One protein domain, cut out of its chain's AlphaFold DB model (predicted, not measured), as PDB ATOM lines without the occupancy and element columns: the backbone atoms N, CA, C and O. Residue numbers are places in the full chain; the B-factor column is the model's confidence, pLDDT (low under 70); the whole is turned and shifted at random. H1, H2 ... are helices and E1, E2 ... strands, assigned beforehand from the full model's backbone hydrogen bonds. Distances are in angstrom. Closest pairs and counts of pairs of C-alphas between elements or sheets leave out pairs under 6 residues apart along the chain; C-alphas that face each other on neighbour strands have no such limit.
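This is residues 3 to 164 of the 164 residues of an uncharacterized protein of Rubritalea squalenifaciens DSM 18772 (UniProt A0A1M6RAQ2). In a compact body of short helices and long loops, H2 and H3 pack side by side, H6 packs crosswise on H2 with residues 159 to 163, and a small sheet of E1, E2 and E3 lies at one end. H5 and H6 lie at opposite sides of the body, and residues 134 to 145 stick out as a free loop. The printed part has 162 residues, under half of them in named elements, and is mostly helix: six named helices and three named strands, in the order H1 H2 E1 E2 E3 H3 H4 H5 H6. The antiparallel sheet runs E1 - E2 - E3. The whole is compact, with a radius of gyration of the C-alphas of 15.7 A and spans of 50 by 35 by 33 A.

H1 is residues 20 to 23, from C-alpha 20 at (33.484, 32.329, -36.489). H2 is residues 29 to 41, 18.4 A long. E1 is residues 43 to 45, E2 69 to 71 and E3 75 to 78. H3 is residues 81 to 88, H4 94 to 102 and H5 122 to 130. H6, residues 152 to 163, is 16.5 A long and ends at C-alpha 163 (17.681, 49.466, -30.457).

H2 is the hub. It touches H3 at a shallow tilt of 20 degrees, opposite ways; the closest C-alphas, of Ala 36 and Trp 82, are 4.7 A apart. H6 touches H2 with residues 159 to 163 alone, about perpendicular at 83 degrees, closest at the C-alphas of Lys 37 and Leu 162, 5.4 A. H4 only just touches H2, with 3 pairs of C-alphas within 8 A, closest at Tyr 38 and Ile 100, 7.1 A. H2 only grazes the sheet, with residues 39 to 41. The strands form a meander, each the antiparallel neighbour of the one before; N 43 and O 71, 2.8 A, and N 70 and O 77, 2.7 A, are within hydrogen-bond range. H1 and H3 are close but not clearly touching, with the C-alphas of Pro 20 and Tyr 84 7.4 A apart; H5 touches no helix. Every O i to N i+4 pair is within range in H2, H3, H4, H5 and H6; H1 is too short for one.

The C-alphas of Thr 110 and Ile 139, the two farthest apart, are 49.6 A apart. The printed part has no cut. The links E1 to E2, H4 to H5 and H5 to H6 are long. Mean pLDDT of the printed part is 83.6; residue 12, residue 15, residues 104 to 117 and residues 134 to 148 are under 70.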
ATOM      1  N   LYS A   3      14.834  27.261 -37.259       94.31
ATOM      2  CA  LYS A   3      16.116  27.076 -37.953       94.31
ATOM      3  C   LYS A   3      17.240  27.751 -37.165       94.31
ATOM      4  O   LYS A   3      17.266  28.973 -37.048       94.31
ATOM      5  N   GLY A   4      18.168  26.970 -36.624       94.31
ATOM      6  CA  GLY A   4      19.279  27.485 -35.821       94.31
ATOM      7  C   GLY A   4      20.423  28.029 -36.677       94.31
ATOM      8  O   GLY A   4      20.849  27.363 -37.623       94.31
ATOM      9  N   LEU A   5      20.971  29.200 -36.334       95.56
ATOM     10  CA  LEU A   5      22.181  29.755 -36.960       95.56
ATOM     11  C   LEU A   5      23.044  30.551 -35.973       95.56
ATOM     12  O   LEU A   5      22.593  30.945 -34.904       95.56
ATOM     13  N   GLY A   6      24.305  30.798 -36.338       94.56
ATOM     14  CA  GLY A   6      25.213  31.582 -35.495       94.56
ATOM     15  C   GLY A   6      25.769  30.814 -34.296       94.56
ATOM     16  O   GLY A   6      26.270  31.413 -33.347       94.56
ATOM     17  N   TYR A   7      25.694  29.484 -34.342       92.56
ATOM     18  CA  TYR A   7      26.279  28.614 -33.334       92.56
ATOM     19  C   TYR A   7      27.645  28.115 -33.795       92.56
ATOM     20  O   TYR A   7      27.831  27.667 -34.930       92.56
ATOM     21  N   TRP A   8      28.610  28.178 -32.889       91.31
ATOM     22  CA  TRP A   8      30.028  28.053 -33.208       91.31
ATOM     23  C   TRP A   8      30.642  26.772 -32.657       91.31
ATOM     24  O   TRP A   8      30.132  26.181 -31.705       91.31
ATOM     25  N   SER A   9      31.790  26.377 -33.211       86.00
ATOM     26  CA  SER A   9      32.581  25.280 -32.650       86.00
ATOM     27  C   SER A   9      32.972  25.576 -31.196       86.00
ATOM     28  O   SER A   9      33.327  26.713 -30.868       86.00
ATOM     29  N   GLY A  10      32.982  24.556 -30.346       77.50
ATOM     30  CA  GLY A  10      33.377  24.657 -28.945       77.50
ATOM     31  C   GLY A  10      33.338  23.297 -28.258       77.50
ATOM     32  O   GLY A  10      33.033  22.286 -28.892       77.50
ATOM     33  N   TYR A  11      33.649  23.274 -26.963       70.00
ATOM     34  CA  TYR A  11      33.539  22.058 -26.164       70.00
ATOM     35  C   TYR A  11      32.096  21.527 -26.199       70.00
ATOM     36  O   TYR A  11      31.162  22.282 -25.937       70.00
ATOM     37  N   GLY A  12      31.920  20.260 -26.580       68.31
ATOM     38  CA  GLY A  12      30.606  19.621 -26.711       68.31
ATOM     39  C   GLY A  12      29.782  20.023 -27.946       68.31
ATOM     40  O   GLY A  12      28.670  19.525 -28.103       68.31
ATOM     41  N   ALA A  13      30.291  20.886 -28.834       74.31
ATOM     42  CA  ALA A  13      29.574  21.247 -30.057       74.31
ATOM     43  C   ALA A  13      29.583  20.082 -31.073       74.31
ATOM     44  O   ALA A  13      30.621  19.429 -31.232       74.31
ATOM     45  N   PRO A  14      28.482  19.839 -31.810       71.38
ATOM     46  CA  PRO A  14      28.452  18.809 -32.843       71.38
ATOM     47  C   PRO A  14      29.517  19.015 -33.929       71.38
ATOM     48  O   PRO A  14      29.934  20.136 -34.246       71.38
ATOM     49  N   ALA A  15      29.927  17.917 -34.566       69.62
ATOM     50  CA  ALA A  15      30.855  17.965 -35.687       69.62
ATOM     51  C   ALA A  15      30.286  18.806 -36.849       69.62
ATOM     52  O   ALA A  15      29.149  18.622 -37.280       69.62
ATOM     53  N   GLY A  16      31.103  19.709 -37.399       74.12
ATOM     54  CA  GLY A  16      30.731  20.568 -38.533       74.12
ATOM     55  C   GLY A  16      30.483  22.033 -38.176       74.12
ATOM     56  O   GLY A  16      30.435  22.861 -39.084       74.12
ATOM     57  N   TYR A  17      30.411  22.367 -36.888       81.31
ATOM     58  CA  TYR A  17      30.430  23.753 -36.431       81.31
ATOM     59  C   TYR A  17      31.830  24.334 -36.660       81.31
ATOM     60  O   TYR A  17      32.839  23.631 -36.545       81.31
ATOM     61  N   ILE A  18      31.901  25.620 -36.994       88.88
ATOM     62  CA  ILE A  18      33.151  26.307 -37.328       88.88
ATOM     63  C   ILE A  18      33.434  27.423 -36.324       88.88
ATOM     64  O   ILE A  18      32.517  27.974 -35.709       88.88
ATOM     65  N   ASN A  19      34.713  27.757 -36.138       90.25
ATOM     66  CA  ASN A  19      35.062  28.962 -35.399       90.25
ATOM     67  C   ASN A  19      34.702  30.188 -36.264       90.25
ATOM     68  O   ASN A  19      35.138  30.247 -37.418       90.25
ATOM     69  N   PRO A  20      33.954  31.170 -35.731       92.12
ATOM     70  CA  PRO A  20      33.484  32.329 -36.489       92.12
ATOM     71  C   PRO A  20      34.608  33.151 -37.129       92.12
ATOM     72  O   PRO A  20      34.385  33.772 -38.163       92.12
ATOM     73  N   LYS A  21      35.843  33.101 -36.605       90.62
ATOM     74  CA  LYS A  21      36.997  33.793 -37.210       90.62
ATOM     75  C   LYS A  21      37.280  33.373 -38.657       90.62
ATOM     76  O   LYS A  21      37.899  34.124 -39.398       90.62
ATOM     77  N   TYR A  22      36.845  32.177 -39.055       90.19
ATOM     78  CA  TYR A  22      37.024  31.657 -40.412       90.19
ATOM     79  C   TYR A  22      35.908  32.069 -41.378       90.19
ATOM     80  O   TYR A  22      35.988  31.772 -42.564       90.19
ATOM     81  N   LEU A  23      34.865  32.723 -40.873       90.88
ATOM     82  CA  LEU A  23      33.714  33.175 -41.650       90.88
ATOM     83  C   LEU A  23      33.701  34.694 -41.834       90.88
ATOM     84  O   LEU A  23      32.690  35.244 -42.266       90.88
ATOM     85  N   ARG A  24      34.810  35.370 -41.521       90.50
ATOM     86  CA  ARG A  24      34.949  36.805 -41.759       90.50
ATOM     87  C   ARG A  24      34.806  37.122 -43.249       90.50
ATOM     88  O   ARG A  24      35.122  36.298 -44.112       90.50
ATOM     89  N   GLY A  25      34.279  38.296 -43.537       87.38
ATOM     90  CA  GLY A  25      34.164  38.854 -44.874       87.38
ATOM     91  C   GLY A  25      34.128  40.367 -44.802       87.38
ATOM     92  O   GLY A  25      34.594  40.945 -43.827       87.38
ATOM     93  N   GLU A  26      33.572  40.997 -45.826       88.38
ATOM     94  CA  GLU A  26      33.427  42.445 -45.872       88.38
ATOM     95  C   GLU A  26      31.945  42.798 -45.784       88.38
ATOM     96  O   GLU A  26      31.134  42.295 -46.560       88.38
ATOM     97  N   TYR A  27      31.610  43.652 -44.819       91.75
ATOM     98  CA  TYR A  27      30.340  44.358 -44.751       91.75
ATOM     99  C   TYR A  27      30.615  45.857 -44.724       91.75
ATOM    100  O   TYR A  27      31.519  46.333 -44.029       91.75
ATOM    101  N   THR A  28      29.787  46.623 -45.418       95.38
ATOM    102  CA  THR A  28      29.698  48.062 -45.183       95.38
ATOM    103  C   THR A  28      29.151  48.327 -43.779       95.38
ATOM    104  O   THR A  28      28.430  47.514 -43.198       95.38
ATOM    105  N   GLN A  29      29.454  49.500 -43.220       93.94
ATOM    106  CA  GLN A  29      28.938  49.882 -41.903       93.94
ATOM    107  C   GLN A  29      27.398  49.860 -41.850       93.94
ATOM    108  O   GLN A  29      26.820  49.435 -40.852       93.94
ATOM    109  N   ASN A  30      26.735  50.256 -42.942       95.38
ATOM    110  CA  ASN A  30      25.277  50.240 -43.031       95.38
ATOM    111  C   ASN A  30      24.707  48.811 -42.996       95.38
ATOM    112  O   ASN A  30      23.743  48.564 -42.277       95.38
ATOM    113  N   GLU A  31      25.319  47.858 -43.708       95.31
ATOM    114  CA  GLU A  31      24.896  46.449 -43.666       95.31
ATOM    115  C   GLU A  31      25.060  45.857 -42.262       95.31
ATOM    116  O   GLU A  31      24.135  45.221 -41.751       95.31
ATOM    117  N   LYS A  32      26.196  46.122 -41.598       95.81
ATOM    118  CA  LYS A  32      26.426  45.681 -40.211       95.81
ATOM    119  C   LYS A  32      25.350  46.208 -39.275       95.81
ATOM    120  O   LYS A  32      24.821  45.451 -38.464       95.81
ATOM    121  N   GLU A  33      25.020  47.493 -39.386       95.88
ATOM    122  CA  GLU A  33      23.985  48.125 -38.572       95.88
ATOM    123  C   GLU A  33      22.608  47.519 -38.837       95.88
ATOM    124  O   GLU A  33      21.925  47.151 -37.887       95.88
ATOM    125  N   GLN A  34      22.206  47.354 -40.097       94.94
ATOM    126  CA  GLN A  34      20.910  46.767 -40.449       94.94
ATOM    127  C   GLN A  34      20.764  45.334 -39.920       94.94
ATOM    128  O   GLN A  34      19.769  45.015 -39.264       94.94
ATOM    129  N   ILE A  35      21.779  44.490 -40.129       96.12
ATOM    130  CA  ILE A  35      21.770  43.100 -39.659       96.12
ATOM    131  C   ILE A  35      21.777  43.055 -38.126       96.12
ATOM    132  O   ILE A  35      20.977  42.338 -37.525       96.12
ATOM    133  N   ALA A  36      22.635  43.838 -37.466       96.62
ATOM    134  CA  ALA A  36      22.704  43.868 -36.007       96.62
ATOM    135  C   ALA A  36      21.390  44.360 -35.378       96.62
ATOM    136  O   ALA A  36      20.926  43.772 -34.400       96.62
ATOM    137  N   LYS A  37      20.750  45.381 -35.967       95.25
ATOM    138  CA  LYS A  37      19.423  45.862 -35.554       95.25
ATOM    139  C   LYS A  37      18.376  44.761 -35.628       95.25
ATOM    140  O   LYS A  37      17.598  44.611 -34.691       95.25
ATOM    141  N   TYR A  38      18.364  43.987 -36.711       95.31
ATOM    142  CA  TYR A  38      17.450  42.857 -36.848       95.31
ATOM    143  C   TYR A  38      17.684  41.807 -35.755       95.31
ATOM    144  O   TYR A  38      16.766  41.458 -35.013       95.31
ATOM    145  N   LEU A  39      18.936  41.366 -35.595       96.25
ATOM    146  CA  LEU A  39      19.323  40.339 -34.622       96.25
ATOM    147  C   LEU A  39      18.992  40.721 -33.174       96.25
ATOM    148  O   LEU A  39      18.698  39.843 -32.365       96.25
ATOM    149  N   LEU A  40      19.051  42.014 -32.846       94.88
ATOM    150  CA  LEU A  40      18.757  42.545 -31.513       94.88
ATOM    151  C   LEU A  40      17.259  42.684 -31.212       94.88
ATOM    152  O   LEU A  40      16.891  42.708 -30.039       94.88
ATOM    153  N   LYS A  41      16.408  42.802 -32.237       92.62
ATOM    154  CA  LYS A  41      14.967  43.064 -32.082       92.62
ATOM    155  C   LYS A  41      14.110  41.803 -31.935       92.62
ATOM    156  O   LYS A  41      12.926  41.928 -31.631       92.62
ATOM    157  N   GLY A  42      14.670  40.614 -32.166       90.69
ATOM    158  CA  GLY A  42      13.934  39.360 -32.000       90.69
ATOM    159  C   GLY A  42      13.494  39.105 -30.550       90.69
ATOM    160  O   GLY A  42      13.943  39.757 -29.603       90.69
ATOM    161  N   ASN A  43      12.625  38.117 -30.360       90.88
ATOM    162  CA  ASN A  43      12.123  37.726 -29.047       90.88
ATOM    163  C   ASN A  43      13.171  36.901 -28.295       90.88
ATOM    164  O   ASN A  43      13.649  35.897 -28.822       90.88
ATOM    165  N   LYS A  44      13.504  37.293 -27.058       91.44
ATOM    166  CA  LYS A  44      14.406  36.516 -26.195       91.44
ATOM    167  C   LYS A  44      13.707  35.290 -25.625       91.44
ATOM    168  O   LYS A  44      12.611  35.394 -25.081       91.44
ATOM    169  N   VAL A  45      14.376  34.148 -25.715       90.00
ATOM    170  CA  VAL A  45      13.872  32.830 -25.329       90.00
ATOM    171  C   VAL A  45      15.014  32.004 -24.730       90.00
ATOM    172  O   VAL A  45      16.181  32.343 -24.898       90.00
ATOM    173  N   ASN A  46      14.694  30.917 -24.026       87.88
ATOM    174  CA  ASN A  46      15.688  29.965 -23.506       87.88
ATOM    175  C   ASN A  46      16.851  30.615 -22.710       87.88
ATOM    176  O   ASN A  46      18.025  30.509 -23.075       87.88
ATOM    177  N   PHE A  47      16.517  31.305 -21.618       90.44
ATOM    178  CA  PHE A  47      17.488  31.961 -20.737       90.44
ATOM    179  C   PHE A  47      18.350  30.941 -19.977       90.44
ATOM    180  O   PHE A  47      17.838  29.984 -19.400       90.44
ATOM    181  N   GLN A  48      19.657  31.182 -19.942       88.38
ATOM    182  CA  GLN A  48      20.669  30.354 -19.291       88.38
ATOM    183  C   GLN A  48      21.189  31.028 -18.013       88.38
ATOM    184  O   GLN A  48      21.196  32.252 -17.891       88.38
ATOM    185  N   LEU A  49      21.701  30.233 -17.069       91.12
ATOM    186  CA  LEU A  49      22.232  30.710 -15.778       91.12
ATOM    187  C   LEU A  49      23.659  31.291 -15.858       91.12
ATOM    188  O   LEU A  49      24.373  31.351 -14.858       91.12
ATOM    189  N   GLY A  50      24.103  31.706 -17.042       89.44
ATOM    190  CA  GLY A  50      25.435  32.259 -17.265       89.44
ATOM    191  C   GLY A  50      25.555  32.933 -18.626       89.44
ATOM    192  O   GLY A  50      24.743  32.705 -19.523       89.44
ATOM    193  N   TYR A  51      26.574  33.776 -18.776       91.25
ATOM    194  CA  TYR A  51      26.818  34.495 -20.022       91.25
ATOM    195  C   TYR A  51      27.605  33.666 -21.032       91.25
ATOM    196  O   TYR A  51      28.498  32.890 -20.684       91.25
ATOM    197  N   ALA A  52      27.309  33.885 -22.310       88.44
ATOM    198  CA  ALA A  52      28.088  33.319 -23.392       88.44
ATOM    199  C   ALA A  52      29.510  33.916 -23.443       88.44
ATOM    200  O   ALA A  52      29.767  35.065 -23.081       88.44
ATOM    201  N   ILE A  53      30.450  33.111 -23.938       88.75
ATOM    202  CA  ILE A  53      31.852  33.501 -24.156       88.75
ATOM    203  C   ILE A  53      32.053  33.853 -25.635       88.75
ATOM    204  O   ILE A  53      31.539  33.153 -26.518       88.75
ATOM    205  N   ASN A  54      32.854  34.878 -25.926       90.38
ATOM    206  CA  ASN A  54      33.223  35.234 -27.291       90.38
ATOM    207  C   ASN A  54      34.178  34.185 -27.896       90.38
ATOM    208  O   ASN A  54      35.230  33.871 -27.352       90.38
ATOM    209  N   ARG A  55      33.820  33.612 -29.048       89.81
ATOM    210  CA  ARG A  55      34.581  32.517 -29.683       89.81
ATOM    211  C   ARG A  55      35.770  32.982 -30.527       89.81
ATOM    212  O   ARG A  55      36.594  32.149 -30.911       89.81
ATOM    213  N   ILE A  56      35.851  34.277 -30.824       88.94
ATOM    214  CA  ILE A  56      36.994  34.904 -31.497       88.94
ATOM    215  C   ILE A  56      38.022  35.352 -30.462       88.94
ATOM    216  O   ILE A  56      39.211  35.112 -30.651       88.94
ATOM    217  N   ASN A  57      37.564  35.945 -29.358       86.69
ATOM    218  CA  ASN A  57      38.412  36.336 -28.237       86.69
ATOM    219  C   ASN A  57      37.863  35.777 -26.913       86.69
ATOM    220  O   ASN A  57      37.111  36.473 -26.241       86.69
ATOM    221  N   PRO A  58      38.223  34.540 -26.520       82.75
ATOM    222  CA  PRO A  58      37.673  33.889 -25.325       82.75
ATOM    223  C   PRO A  58      38.024  34.551 -23.992       82.75
ATOM    224  O   PRO A  58      37.354  34.284 -22.999       82.75
ATOM    225  N   ALA A  59      39.044  35.414 -23.960       81.12
ATOM    226  CA  ALA A  59      39.323  36.257 -22.797       81.12
ATOM    227  C   ALA A  59      38.266  37.364 -22.616       81.12
ATOM    228  O   ALA A  59      38.247  38.036 -21.589       81.12
ATOM    229  N   GLN A  60      37.396  37.556 -23.611       78.81
ATOM    230  CA  GLN A  60      36.278  38.489 -23.598       78.81
ATOM    231  C   GLN A  60      34.948  37.729 -23.630       78.81
ATOM    232  O   GLN A  60      34.789  36.668 -24.237       78.81
ATOM    233  N   GLY A  61      33.962  38.281 -22.941       75.25
ATOM    234  CA  GLY A  61      32.649  37.686 -22.752       75.25
ATOM    235  C   GLY A  61      31.930  38.392 -21.614       75.25
ATOM    236  O   GLY A  61      32.397  39.424 -21.137       75.25
ATOM    237  N   GLY A  62      30.809  37.836 -21.170       81.25
ATOM    238  CA  GLY A  62      30.017  38.436 -20.098       81.25
ATOM    239  C   GLY A  62      28.722  39.044 -20.615       81.25
ATOM    240  O   GLY A  62      28.181  38.589 -21.625       81.25
ATOM    241  N   ALA A  63      28.203  40.050 -19.911       85.25
ATOM    242  CA  ALA A  63      26.819  40.490 -20.074       85.25
ATOM    243  C   ALA A  63      26.476  40.923 -21.504       85.25
ATOM    244  O   ALA A  63      25.374  40.662 -21.987       85.25
ATOM    245  N   PHE A  64      27.435  41.512 -22.220       88.81
ATOM    246  CA  PHE A  64      27.223  41.950 -23.596       88.81
ATOM    247  C   PHE A  64      27.018  40.791 -24.592       88.81
ATOM    248  O   PHE A  64      26.262  40.957 -25.547       88.81
ATOM    249  N   MET A  65      27.614  39.613 -24.354       93.00
ATOM    250  CA  MET A  65      27.396  38.403 -25.167       93.00
ATOM    251  C   MET A  65      26.020  37.768 -24.932       93.00
ATOM    252  O   MET A  65      25.587  36.940 -25.736       93.00
ATOM    253  N   GLY A  66      25.344  38.150 -23.846       92.69
ATOM    254  CA  GLY A  66      24.019  37.659 -23.502       92.69
ATOM    255  C   GLY A  66      23.998  36.283 -22.846       92.69
ATOM    256  O   GLY A  66      25.009  35.580 -22.759       92.69
ATOM    257  N   CYS A  67      22.816  35.918 -22.358       93.56
ATOM    258  CA  CYS A  67      22.536  34.630 -21.713       93.56
ATOM    259  C   CYS A  67      21.272  33.958 -22.268       93.56
ATOM    260  O   CYS A  67      20.794  32.989 -21.691       93.56
ATOM    261  N   ALA A  68      20.711  34.472 -23.360       93.62
ATOM    262  CA  ALA A  68      19.504  33.943 -23.976       93.62
ATOM    263  C   ALA A  68      19.737  33.580 -25.445       93.62
ATOM    264  O   ALA A  68      20.713  33.994 -26.077       93.62
ATOM    265  N   GLU A  69      18.786  32.840 -25.993       93.19
ATOM    266  CA  GLU A  69      18.580  32.725 -27.430       93.19
ATOM    267  C   GLU A  69      17.586  33.804 -27.882       93.19
ATOM    268  O   GLU A  69      16.818  34.349 -27.086       93.19
ATOM    269  N   ILE A  70      17.594  34.132 -29.165       94.06
ATOM    270  CA  ILE A  70      16.694  35.097 -29.789       94.06
ATOM    271  C   ILE A  70      16.051  34.447 -31.008       94.06
ATOM    272  O   ILE A  70      16.714  33.725 -31.749       94.06
ATOM    273  N   THR A  71      14.763  34.707 -31.228       92.75
ATOM    274  CA  THR A  71      14.029  34.206 -32.393       92.75
ATOM    275  C   THR A  71      13.085  35.245 -32.994       92.75
ATOM    276  O   THR A  71      12.516  36.081 -32.291       92.75
ATOM    277  N   ASP A  72      12.882  35.154 -34.303       91.56
ATOM    278  CA  ASP A  72      11.838  35.855 -35.065       91.56
ATOM    279  C   ASP A  72      10.619  34.956 -35.373       91.56
ATOM    280  O   ASP A  72       9.739  35.341 -36.134       91.56
ATOM    281  N   GLY A  73      10.575  33.734 -34.825       89.06
ATOM    282  CA  GLY A  73       9.554  32.722 -35.118       89.06
ATOM    283  C   GLY A  73       9.890  31.771 -36.277       89.06
ATOM    284  O   GLY A  73       9.250  30.728 -36.404       89.06
ATOM    285  N   THR A  74      10.918  32.062 -37.079       91.56
ATOM    286  CA  THR A  74      11.425  31.199 -38.164       91.56
ATOM    287  C   THR A  74      12.836  30.692 -37.869       91.56
ATOM    288  O   THR A  74      13.118  29.495 -38.002       91.56
ATOM    289  N   TYR A  75      13.722  31.589 -37.447       94.25
ATOM    290  CA  TYR A  75      15.104  31.328 -37.077       94.25
ATOM    291  C   TYR A  75      15.318  31.523 -35.579       94.25
ATOM    292  O   TYR A  75      14.579  32.248 -34.914       94.25
ATOM    293  N   ILE A  76      16.343  30.867 -35.045       94.00
ATOM    294  CA  ILE A  76      16.815  31.051 -33.673       94.00
ATOM    295  C   ILE A  76      18.336  31.204 -33.662       94.00
ATOM    296  O   ILE A  76      19.040  30.550 -34.440       94.00
ATOM    297  N   TRP A  77      18.838  32.105 -32.826       96.06
ATOM    298  CA  TRP A  77      20.258  32.421 -32.729       96.06
ATOM    299  C   TRP A  77      20.662  32.874 -31.320       96.06
ATOM    300  O   TRP A  77      19.827  33.410 -30.590       96.06
ATOM    301  N   PRO A  78      21.951  32.767 -30.948       95.56
ATOM    302  CA  PRO A  78      22.433  33.278 -29.667       95.56
ATOM    303  C   PRO A  78      22.303  34.799 -29.569       95.56
ATOM    304  O   PRO A  78      22.627  35.506 -30.525       95.56
ATOM    305  N   GLU A  79      21.952  35.323 -28.390       95.94
ATOM    306  CA  GLU A  79      21.840  36.769 -28.142       95.94
ATOM    307  C   GLU A  79      23.079  37.554 -28.602       95.94
ATOM    308  O   GLU A  79      22.952  38.642 -29.156       95.94
ATOM    309  N   GLY A  80      24.276  36.990 -28.438       95.88
ATOM    310  CA  GLY A  80      25.533  37.613 -28.847       95.88
ATOM    311  C   GLY A  80      25.854  37.555 -30.345       95.88
ATOM    312  O   GLY A  80      26.943  37.982 -30.726       95.88
ATOM    313  N   LEU A  81      24.982  37.026 -31.215       97.62
ATOM    314  CA  LEU A  81      25.281  36.878 -32.648       97.62
ATOM    315  C   LEU A  81      25.622  38.217 -33.323       97.62
ATOM    316  O   LEU A  81      26.544  38.284 -34.136       97.62
ATOM    317  N   TRP A  82      24.926  39.293 -32.950       97.38
ATOM    318  CA  TRP A  82      25.130  40.622 -33.535       97.38
ATOM    319  C   TRP A  82      26.564  41.139 -33.355       97.38
ATOM    320  O   TRP A  82      27.060  41.849 -34.222       97.38
ATOM    321  N   ILE A  83      27.261  40.736 -32.286       95.62
ATOM    322  CA  ILE A  83      28.651  41.135 -32.011       95.62
ATOM    323  C   ILE A  83      29.580  40.586 -33.088       95.62
ATOM    324  O   ILE A  83      30.476  41.285 -33.557       95.62
ATOM    325  N   TYR A  84      29.353  39.337 -33.499       95.50
ATOM    326  CA  TYR A  84      30.147  38.692 -34.537       95.50
ATOM    327  C   TYR A  84      29.995  39.391 -35.883       95.50
ATOM    328  O   TYR A  84      30.988  39.578 -36.579       95.50
ATOM    329  N   VAL A  85      28.783  39.825 -36.223       96.50
ATOM    330  CA  VAL A  85      28.537  40.584 -37.453       96.50
ATOM    331  C   VAL A  85      29.131  41.990 -37.347       96.50
ATOM    332  O   VAL A  85      29.887  42.403 -38.217       96.50
ATOM    333  N   TYR A  86      28.819  42.712 -36.270       96.12
ATOM    334  CA  TYR A  86      29.112  44.139 -36.145       96.12
ATOM    335  C   TYR A  86      30.601  44.441 -35.938       96.12
ATOM    336  O   TYR A  86      31.142  45.330 -36.588       96.12
ATOM    337  N   TYR A  87      31.267  43.700 -35.045       94.06
ATOM    338  CA  TYR A  87      32.663  43.960 -34.670       94.06
ATOM    339  C   TYR A  87      33.671  43.063 -35.380       94.06
ATOM    340  O   TYR A  87      34.851  43.398 -35.445       94.06
ATOM    341  N   TYR A  88      33.243  41.899 -35.870       93.06
ATOM    342  CA  TYR A  88      34.160  40.912 -36.440       93.06
ATOM    343  C   TYR A  88      33.865  40.557 -37.894       93.06
ATOM    344  O   TYR A  88      34.517  39.649 -38.409       93.06
ATOM    345  N   ASP A  89      32.907  41.232 -38.535       94.75
ATOM    346  CA  ASP A  89      32.533  41.023 -39.936       94.75
ATOM    347  C   ASP A  89      32.236  39.555 -40.281       94.75
ATOM    348  O   ASP A  89      32.519  39.063 -41.376       94.75
ATOM    349  N   VAL A  90      31.694  38.809 -39.318       95.00
ATOM    350  CA  VAL A  90      31.323  37.408 -39.521       95.00
ATOM    351  C   VAL A  90      30.120  37.358 -40.448       95.00
ATOM    352  O   VAL A  90      29.036  37.831 -40.107       95.00
ATOM    353  N   ARG A  91      30.317  36.754 -41.620       95.19
ATOM    354  CA  ARG A  91      29.280  36.615 -42.639       95.19
ATOM    355  C   ARG A  91      28.168  35.697 -42.167       95.19
ATOM    356  O   ARG A  91      28.417  34.654 -41.556       95.19
ATOM    357  N   LEU A  92      26.948  36.047 -42.557       96.38
ATOM    358  CA  LEU A  92      25.783  35.181 -42.439       96.38
ATOM    359  C   LEU A  92      25.391  34.588 -43.804       96.38
ATOM    360  O   LEU A  92      25.764  35.125 -44.851       96.38
ATOM    361  N   PRO A  93      24.654  33.465 -43.830       96.25
ATOM    362  CA  PRO A  93      24.230  32.836 -45.073       96.25
ATOM    363  C   PRO A  93      23.247  33.712 -45.858       96.25
ATOM    364  O   PRO A  93      22.339  34.300 -45.276       96.25
ATOM    365  N   ALA A  94      23.356  33.716 -47.190       95.50
ATOM    366  CA  ALA A  94      22.489  34.519 -48.060       95.50
ATOM    367  C   ALA A  94      20.989  34.234 -47.862       95.50
ATOM    368  O   ALA A  94      20.188  35.155 -47.899       95.50
ATOM    369  N   TYR A  95      20.604  32.983 -47.575       95.38
ATOM    370  CA  TYR A  95      19.203  32.640 -47.294       95.38
ATOM    371  C   TYR A  95      18.647  33.368 -46.060       95.38
ATOM    372  O   TYR A  95      17.460  33.671 -46.010       95.38
ATOM    373  N   PHE A  96      19.494  33.651 -45.067       96.12
ATOM    374  CA  PHE A  96      19.094  34.374 -43.867       96.12
ATOM    375  C   PHE A  96      19.096  35.883 -44.114       96.12
ATOM    376  O   PHE A  96      18.184  36.572 -43.682       96.12
ATOM    377  N   LEU A  97      20.070  36.392 -44.875       95.12
ATOM    378  CA  LEU A  97      20.088  37.799 -45.287       95.12
ATOM    379  C   LEU A  97      18.864  38.159 -46.147       95.12
ATOM    380  O   LEU A  97      18.253  39.200 -45.933       95.12
ATOM    381  N   ASN A  98      18.460  37.276 -47.063       94.25
ATOM    382  CA  ASN A  98      17.231  37.449 -47.842       94.25
ATOM    383  C   ASN A  98      15.997  37.475 -46.931       94.25
ATOM    384  O   ASN A  98      15.164  38.361 -47.068       94.25
ATOM    385  N   HIS A  99      15.931  36.574 -45.943       93.69
ATOM    386  CA  HIS A  99      14.856  36.568 -44.945       93.69
ATOM    387  C   HIS A  99      14.788  37.872 -44.136       93.69
ATOM    388  O   HIS A  99      13.694  38.393 -43.930       93.69
ATOM    389  N   ILE A 100      15.929  38.438 -43.722       93.00
ATOM    390  CA  ILE A 100      15.983  39.753 -43.056       93.00
ATOM    391  C   ILE A 100      15.365  40.836 -43.949       93.00
ATOM    392  O   ILE A 100      14.570  41.638 -43.469       93.00
ATOM    393  N   ASN A 101      15.713  40.845 -45.238       90.56
ATOM    394  CA  ASN A 101      15.233  41.848 -46.192       90.56
ATOM    395  C   ASN A 101      13.737  41.704 -46.514       90.56
ATOM    396  O   ASN A 101      13.067  42.701 -46.765       90.56
ATOM    397  N   GLU A 102      13.210  40.479 -46.519       88.25
ATOM    398  CA  GLU A 102      11.786  40.193 -46.749       88.25
ATOM    399  C   GLU A 102      10.927  40.468 -45.501       88.25
ATOM    400  O   GLU A 102       9.755  40.839 -45.605       88.25
ATOM    401  N   SER A 103      11.518  40.334 -44.312       77.81
ATOM    402  CA  SER A 103      10.868  40.570 -43.022       77.81
ATOM    403  C   SER A 103      10.776  42.073 -42.718       77.81
ATOM    404  O   SER A 103      11.482  42.594 -41.857       77.81
ATOM    405  N   ASN A 104       9.887  42.787 -43.419       60.94
ATOM    406  CA  ASN A 104       9.690  44.244 -43.286       60.94
ATOM    407  C   ASN A 104       9.287  44.724 -41.876       60.94
ATOM    408  O   ASN A 104       9.401  45.908 -41.563       60.94
ATOM    409  N   ALA A 105       8.841  43.824 -41.007       55.69
ATOM    410  CA  ALA A 105       8.697  44.059 -39.584       55.69
ATOM    411  C   ALA A 105       8.859  42.710 -38.887       55.69
ATOM    412  O   ALA A 105       8.271  41.719 -39.315       55.69
ATOM    413  N   LEU A 106       9.651  42.663 -37.815       62.72
ATOM    414  CA  LEU A 106       9.516  41.590 -36.840       62.72
ATOM    415  C   LEU A 106       8.124  41.758 -36.241       62.72
ATOM    416  O   LEU A 106       7.937  42.538 -35.303       62.72
ATOM    417  N   ASP A 107       7.133  41.094 -36.834       53.62
ATOM    418  CA  ASP A 107       5.858  40.937 -36.167       53.62
ATOM    419  C   ASP A 107       6.182  40.320 -34.816       53.62
ATOM    420  O   ASP A 107       6.970  39.376 -34.711       53.62
ATOM    421  N   LYS A 108       5.623  40.904 -33.757       52.69
ATOM    422  CA  LYS A 108       5.670  40.325 -32.417       52.69
ATOM    423  C   LYS A 108       4.818  39.060 -32.436       52.69
ATOM    424  O   LYS A 108       3.772  38.998 -31.798       52.69
ATOM    425  N   THR A 109       5.223  38.061 -33.214       49.41
ATOM    426  CA  THR A 109       4.674  36.728 -33.140       49.41
ATOM    427  C   THR A 109       4.909  36.307 -31.707       49.41
ATOM    428  O   THR A 109       6.048  36.279 -31.233       49.41
ATOM    429  N   THR A 110       3.816  36.080 -30.989       51.34
ATOM    430  CA  THR A 110       3.853  35.530 -29.644       51.34
ATOM    431  C   THR A 110       4.691  34.268 -29.710       51.34
ATOM    432  O   THR A 110       4.287  33.273 -30.314       51.34
ATOM    433  N   CYS A 111       5.887  34.340 -29.139       53.22
ATOM    434  CA  CYS A 111       6.697  33.179 -28.858       53.22
ATOM    435  C   CYS A 111       5.826  32.262 -27.993       53.22
ATOM    436  O   CYS A 111       5.580  32.569 -26.828       53.22
ATOM    437  N   GLY A 112       5.302  31.180 -28.576       58.09
ATOM    438  CA  GLY A 112       4.690  30.104 -27.799       58.09
ATOM    439  C   GLY A 112       5.704  29.515 -26.815       58.09
ATOM    440  O   GLY A 112       6.860  29.937 -26.769       58.09
ATOM    441  N   ASP A 113       5.303  28.524 -26.027       60.69
ATOM    442  CA  ASP A 113       6.247  27.823 -25.157       60.69
ATOM    443  C   ASP A 113       7.322  27.101 -25.996       60.69
ATOM    444  O   ASP A 113       7.103  26.020 -26.545       60.69
ATOM    445  N   LEU A 114       8.493  27.729 -26.132       65.75
ATOM    446  CA  LEU A 114       9.624  27.183 -26.882       65.75
ATOM    447  C   LEU A 114      10.451  26.182 -26.073       65.75
ATOM    448  O   LEU A 114      11.416  25.645 -26.616       65.75
ATOM    449  N   SER A 115      10.086  25.894 -24.816       60.84
ATOM    450  CA  SER A 115      10.813  24.929 -23.978       60.84
ATOM    451  C   SER A 115      10.828  23.509 -24.562       60.84
ATOM    452  O   SER A 115      11.690  22.707 -24.211       60.84
ATOM    453  N   THR A 116       9.919  23.211 -25.498       63.44
ATOM    454  CA  THR A 116       9.773  21.900 -26.155       63.44
ATOM    455  C   THR A 116      10.132  21.909 -27.645       63.44
ATOM    456  O   THR A 116      10.043  20.878 -28.318       63.44
ATOM    457  N   VAL A 117      10.533  23.056 -28.201       68.19
ATOM    458  CA  VAL A 117      10.759  23.180 -29.644       68.19
ATOM    459  C   VAL A 117      12.162  22.701 -29.996       68.19
ATOM    460  O   VAL A 117      13.149  23.341 -29.649       68.19
ATOM    461  N   ASN A 118      12.250  21.605 -30.754       81.38
ATOM    462  CA  ASN A 118      13.494  21.184 -31.402       81.38
ATOM    463  C   ASN A 118      13.941  22.214 -32.453       81.38
ATOM    464  O   ASN A 118      13.107  22.815 -33.144       81.38
ATOM    465  N   TRP A 119      15.256  22.402 -32.591       87.69
ATOM    466  CA  TRP A 119      15.851  23.315 -33.573       87.69
ATOM    467  C   TRP A 119      16.579  22.524 -34.661       87.69
ATOM    468  O   TRP A 119      17.281  21.553 -34.376       87.69
ATOM    469  N   ASP A 120      16.425  22.955 -35.909       92.31
ATOM    470  CA  ASP A 120      17.121  22.388 -37.057       92.31
ATOM    471  C   ASP A 120      18.349  23.232 -37.406       92.31
ATOM    472  O   ASP A 120      18.235  24.382 -37.834       92.31
ATOM    473  N   TYR A 121      19.534  22.646 -37.252       91.38
ATOM    474  CA  TYR A 121      20.813  23.271 -37.594       91.38
ATOM    475  C   TYR A 121      21.365  22.810 -38.948       91.38
ATOM    476  O   TYR A 121      22.469  23.205 -39.325       91.38
ATOM    477  N   SER A 122      20.655  21.947 -39.679       92.69
ATOM    478  CA  SER A 122      21.167  21.276 -40.880       92.69
ATOM    479  C   SER A 122      21.672  22.263 -41.937       92.69
ATOM    480  O   SER A 122      22.794  22.120 -42.432       92.69
ATOM    481  N   GLN A 123      20.894  23.311 -42.225       94.12
ATOM    482  CA  GLN A 123      21.257  24.355 -43.188       94.12
ATOM    483  C   GLN A 123      22.500  25.127 -42.747       94.12
ATOM    484  O   GLN A 123      23.421  25.336 -43.539       94.12
ATOM    485  N   TRP A 124      22.556  25.489 -41.464       93.75
ATOM    486  CA  TRP A 124      23.678  26.210 -40.883       93.75
ATOM    487  C   TRP A 124      24.972  25.393 -40.931       93.75
ATOM    488  O   TRP A 124      26.000  25.875 -41.411       93.75
ATOM    489  N   ILE A 125      24.915  24.126 -40.513       92.06
ATOM    490  CA  ILE A 125      26.053  23.202 -40.554       92.06
ATOM    491  C   ILE A 125      26.505  22.968 -42.001       92.06
ATOM    492  O   ILE A 125      27.705  22.975 -42.282       92.06
ATOM    493  N   GLY A 126      25.567  22.781 -42.935       92.94
ATOM    494  CA  GLY A 126      25.868  22.631 -44.359       92.94
ATOM    495  C   GLY A 126      26.586  23.855 -44.929       92.94
ATOM    496  O   GLY A 126      27.615  23.723 -45.597       92.94
ATOM    497  N   TRP A 127      26.102  25.054 -44.598       93.50
ATOM    498  CA  TRP A 127      26.735  26.303 -45.008       93.50
ATOM    499  C   TRP A 127      28.132  26.476 -44.392       93.50
ATOM    500  O   TRP A 127      29.066  26.830 -45.116       93.50
ATOM    501  N   CYS A 128      28.316  26.147 -43.107       91.06
ATOM    502  CA  CYS A 128      29.621  26.183 -42.437       91.06
ATOM    503  C   CYS A 128      30.635  25.251 -43.107       91.06
ATOM    504  O   CYS A 128      31.776  25.645 -43.331       91.06
ATOM    505  N   LYS A 129      30.222  24.029 -43.468       88.81
ATOM    506  CA  LYS A 129      31.075  23.068 -44.186       88.81
ATOM    507  C   LYS A 129      31.500  23.602 -45.554       88.81
ATOM    508  O   LYS A 129      32.675  23.507 -45.889       88.81
ATOM    509  N   LYS A 130      30.572  24.201 -46.310       90.19
ATOM    510  CA  LYS A 130      30.845  24.775 -47.640       90.19
ATOM    511  C   LYS A 130      31.757  26.005 -47.589       90.19
ATOM    512  O   LYS A 130      32.523  26.225 -48.518       90.19
ATOM    513  N   ASN A 131      31.670  26.803 -46.525       88.81
ATOM    514  CA  ASN A 131      32.444  28.039 -46.355       88.81
ATOM    515  C   ASN A 131      33.681  27.856 -45.468       88.81
ATOM    516  O   ASN A 131      34.327  28.837 -45.101       88.81
ATOM    517  N   ARG A 132      34.019  26.615 -45.103       82.00
ATOM    518  CA  ARG A 132      35.234  26.329 -44.346       82.00
ATOM    519  C   ARG A 132      36.447  26.606 -45.240       82.00
ATOM    520  O   ARG A 132      36.495  26.074 -46.347       82.00
ATOM    521  N   PRO A 133      37.437  27.393 -44.786       77.88
ATOM    522  CA  PRO A 133      38.644  27.609 -45.570       77.88
ATOM    523  C   PRO A 133      39.368  26.277 -45.795       77.88
ATOM    524  O   PRO A 133      39.440  25.438 -44.892       77.88
ATOM    525  N   ASN A 134      39.916  26.088 -46.997       64.06
ATOM    526  CA  ASN A 134      40.760  24.939 -47.316       64.06
ATOM    527  C   ASN A 134      42.058  25.029 -46.501       64.06
ATOM    528  O   ASN A 134      42.988  25.743 -46.862       64.06
ATOM    529  N   LEU A 135      42.121  24.292 -45.391       59.09
ATOM    530  CA  LEU A 135      43.264  24.302 -44.469       59.09
ATOM    531  C   LEU A 135      44.535  23.650 -45.051       59.09
ATOM    532  O   LEU A 135      45.591  23.761 -44.443       59.09
ATOM    533  N   LEU A 136      44.459  23.006 -46.223       48.22
ATOM    534  CA  LEU A 136      45.592  22.331 -46.880       48.22
ATOM    535  C   LEU A 136      46.594  23.279 -47.570       48.22
ATOM    536  O   LEU A 136      47.625  22.813 -48.040       48.22
ATOM    537  N   GLY A 137      46.330  24.589 -47.616       43.19
ATOM    538  CA  GLY A 137      47.244  25.583 -48.205       43.19
ATOM    539  C   GLY A 137      47.546  26.787 -47.314       43.19
ATOM    540  O   GLY A 137      48.284  27.678 -47.725       43.19
ATOM    541  N   VAL A 138      46.993  26.839 -46.100       46.25
ATOM    542  CA  VAL A 138      47.205  27.967 -45.185       46.25
ATOM    543  C   VAL A 138      48.411  27.652 -44.304       46.25
ATOM    544  O   VAL A 138      48.280  27.288 -43.137       46.25
ATOM    545  N   ILE A 139      49.610  27.800 -44.877       41.12
ATOM    546  CA  ILE A 139      50.780  28.170 -44.075       41.12
ATOM    547  C   ILE A 139      50.363  29.429 -43.325       41.12
ATOM    548  O   ILE A 139      49.882  30.356 -43.964       41.12
ATOM    549  N   CYS A 140      50.489  29.408 -41.996       40.78
ATOM    550  CA  CYS A 140      50.378  30.527 -41.061       40.78
ATOM    551  C   CYS A 140      50.612  31.912 -41.696       40.78
ATOM    552  O   CYS A 140      51.658  32.527 -41.500       40.78
ATOM    553  N   CYS A 141      49.623  32.456 -42.400       34.09
ATOM    554  CA  CYS A 141      49.610  33.862 -42.744       34.09
ATOM    555  C   CYS A 141      49.049  34.563 -41.525       34.09
ATOM    556  O   CYS A 141      47.853  34.808 -41.413       34.09
ATOM    557  N   SER A 142      49.990  34.832 -40.618       38.06
ATOM    558  CA  SER A 142      49.941  35.816 -39.550       38.06
ATOM    559  C   SER A 142      48.801  35.654 -38.545       38.06
ATOM    560  O   SER A 142      47.623  35.826 -38.837       38.06
ATOM    561  N   PHE A 143      49.197  35.467 -37.287       42.53
ATOM    562  CA  PHE A 143      48.581  36.204 -36.191       42.53
ATOM    563  C   PHE A 143      48.360  37.656 -36.652       42.53
ATOM    564  O   PHE A 143      49.288  38.464 -36.583       42.53
ATOM    565  N   SER A 144      47.185  37.995 -37.188       43.66
ATOM    566  CA  SER A 144      46.827  39.402 -37.297       43.66
ATOM    567  C   SER A 144      46.587  39.871 -35.867       43.66
ATOM    568  O   SER A 144      46.001  39.162 -35.042       43.66
ATOM    569  N   LYS A 145      47.117  41.044 -35.549       42.62
ATOM    570  CA  LYS A 145      47.101  41.670 -34.225       42.62
ATOM    571  C   LYS A 145      45.691  42.150 -33.816       42.62
ATOM    572  O   LYS A 145      45.572  43.000 -32.944       42.62
ATOM    573  N   ASP A 146      44.625  41.586 -34.386       49.75
ATOM    574  CA  ASP A 146      43.301  42.218 -34.454       49.75
ATOM    575  C   ASP A 146      42.206  41.392 -33.766       49.75
ATOM    576  O   ASP A 146      41.081  41.252 -34.260       49.75
ATOM    577  N   SER A 147      42.488  40.827 -32.592       56.88
ATOM    578  CA  SER A 147      41.392  40.607 -31.651       56.88
ATOM    579  C   SER A 147      41.080  41.961 -31.022       56.88
ATOM    580  O   SER A 147      41.614  42.272 -29.956       56.88
ATOM    581  N   GLN A 148      40.278  42.785 -31.711       68.06
ATOM    582  CA  GLN A 148      39.783  44.045 -31.157       68.06
ATOM    583  C   GLN A 148      39.321  43.785 -29.723       68.06
ATOM    584  O   GLN A 148      38.507  42.885 -29.482       68.06
ATOM    585  N   ILE A 149      39.910  44.518 -28.779       79.12
ATOM    586  CA  ILE A 149      39.480  44.466 -27.392       79.12
ATOM    587  C   ILE A 149      38.200  45.270 -27.306       79.12
ATOM    588  O   ILE A 149      38.217  46.483 -27.488       79.12
ATOM    589  N   LEU A 150      37.088  44.572 -27.095       83.62
ATOM    590  CA  LEU A 150      35.799  45.216 -26.944       83.62
ATOM    591  C   LEU A 150      35.686  45.767 -25.525       83.62
ATOM    592  O   LEU A 150      35.811  45.024 -24.550       83.62
ATOM    593  N   ASN A 151      35.444  47.070 -25.413       87.94
ATOM    594  CA  ASN A 151      35.073  47.691 -24.153       87.94
ATOM    595  C   ASN A 151      33.578  47.456 -23.908       87.94
ATOM    596  O   ASN A 151      32.744  47.836 -24.727       87.94
ATOM    597  N   GLU A 152      33.226  46.850 -22.775       86.69
ATOM    598  CA  GLU A 152      31.832  46.522 -22.457       86.69
ATOM    599  C   GLU A 152      30.912  47.751 -22.480       86.69
ATOM    600  O   GLU A 152      29.803  47.672 -23.005       86.69
ATOM    601  N   LYS A 153      31.380  48.904 -21.988       89.62
ATOM    602  CA  LYS A 153      30.600  50.145 -21.996       89.62
ATOM    603  C   LYS A 153      30.294  50.599 -23.423       89.62
ATOM    604  O   LYS A 153      29.143  50.891 -23.730       89.62
ATOM    605  N   GLU A 154      31.296  50.597 -24.298       91.31
ATOM    606  CA  GLU A 154      31.130  50.982 -25.708       91.31
ATOM    607  C   GLU A 154      30.191  50.017 -26.442       91.31
ATOM    608  O   GLU A 154      29.335  50.439 -27.218       91.31
ATOM    609  N   VAL A 155      30.301  48.713 -26.163       91.81
ATOM    610  CA  VAL A 155      29.407  47.698 -26.739       91.81
ATOM    611  C   VAL A 155      27.961  47.928 -26.302       91.81
ATOM    612  O   VAL A 155      27.046  47.822 -27.121       91.81
ATOM    613  N   LEU A 156      27.733  48.266 -25.032       90.75
ATOM    614  CA  LEU A 156      26.398  48.574 -24.524       90.75
ATOM    615  C   LEU A 156      25.838  49.871 -25.125       90.75
ATOM    616  O   LEU A 156      24.664  49.904 -25.488       90.75
ATOM    617  N   GLU A 157      26.658  50.908 -25.297       93.75
ATOM    618  CA  GLU A 157      26.255  52.154 -25.963       93.75
ATOM    619  C   GLU A 157      25.849  51.910 -27.423       93.75
ATOM    620  O   GLU A 157      24.787  52.363 -27.859       93.75
ATOM    621  N   VAL A 158      26.637  51.126 -28.166       94.81
ATOM    622  CA  VAL A 158      26.291  50.706 -29.532       94.81
ATOM    623  C   VAL A 158      24.994  49.907 -29.538       94.81
ATOM    624  O   VAL A 158      24.101  50.195 -30.334       94.81
ATOM    625  N   ARG A 159      24.837  48.943 -28.624       94.12
ATOM    626  CA  ARG A 159      23.608  48.149 -28.503       94.12
ATOM    627  C   ARG A 159      22.380  49.038 -28.290       94.12
ATOM    628  O   ARG A 159      21.370  48.836 -28.960       94.12
ATOM    629  N   LEU A 160      22.465  50.022 -27.395       93.56
ATOM    630  CA  LEU A 160      21.380  50.974 -27.137       93.56
ATOM    631  C   LEU A 160      21.074  51.823 -28.375       93.56
ATOM    632  O   LEU A 160      19.910  51.984 -28.729       93.56
ATOM    633  N   LYS A 161      22.104  52.303 -29.081       95.25
ATOM    634  CA  LYS A 161      21.942  53.045 -30.340       95.25
ATOM    635  C   LYS A 161      21.256  52.213 -31.428       95.25
ATOM    636  O   LYS A 161      20.507  52.766 -32.220       95.25
ATOM    637  N   LEU A 162      21.527  50.910 -31.505       92.88
ATOM    638  CA  LEU A 162      20.904  50.029 -32.497       92.88
ATOM    639  C   LEU A 162      19.430  49.727 -32.168       92.88
ATOM    640  O   LEU A 162      18.638  49.480 -33.074       92.88
ATOM    641  N   LEU A 163      19.055  49.735 -30.889       89.06
ATOM    642  CA  LEU A 163      17.681  49.466 -30.457       89.06
ATOM    643  C   LEU A 163      16.743  50.677 -30.583       89.06
ATOM    644  O   LEU A 163      15.537  50.465 -30.730       89.06
ATOM    645  N   ASN A 164      17.289  51.895 -30.542       83.94
ATOM    646  CA  ASN A 164      16.566  53.153 -30.767       83.94
ATOM    647  C   ASN A 164      16.409  53.470 -32.263       83.94
ATOM    648  O   ASN A 164      15.361  54.051 -32.614       83.94
TER     649      ASN A 164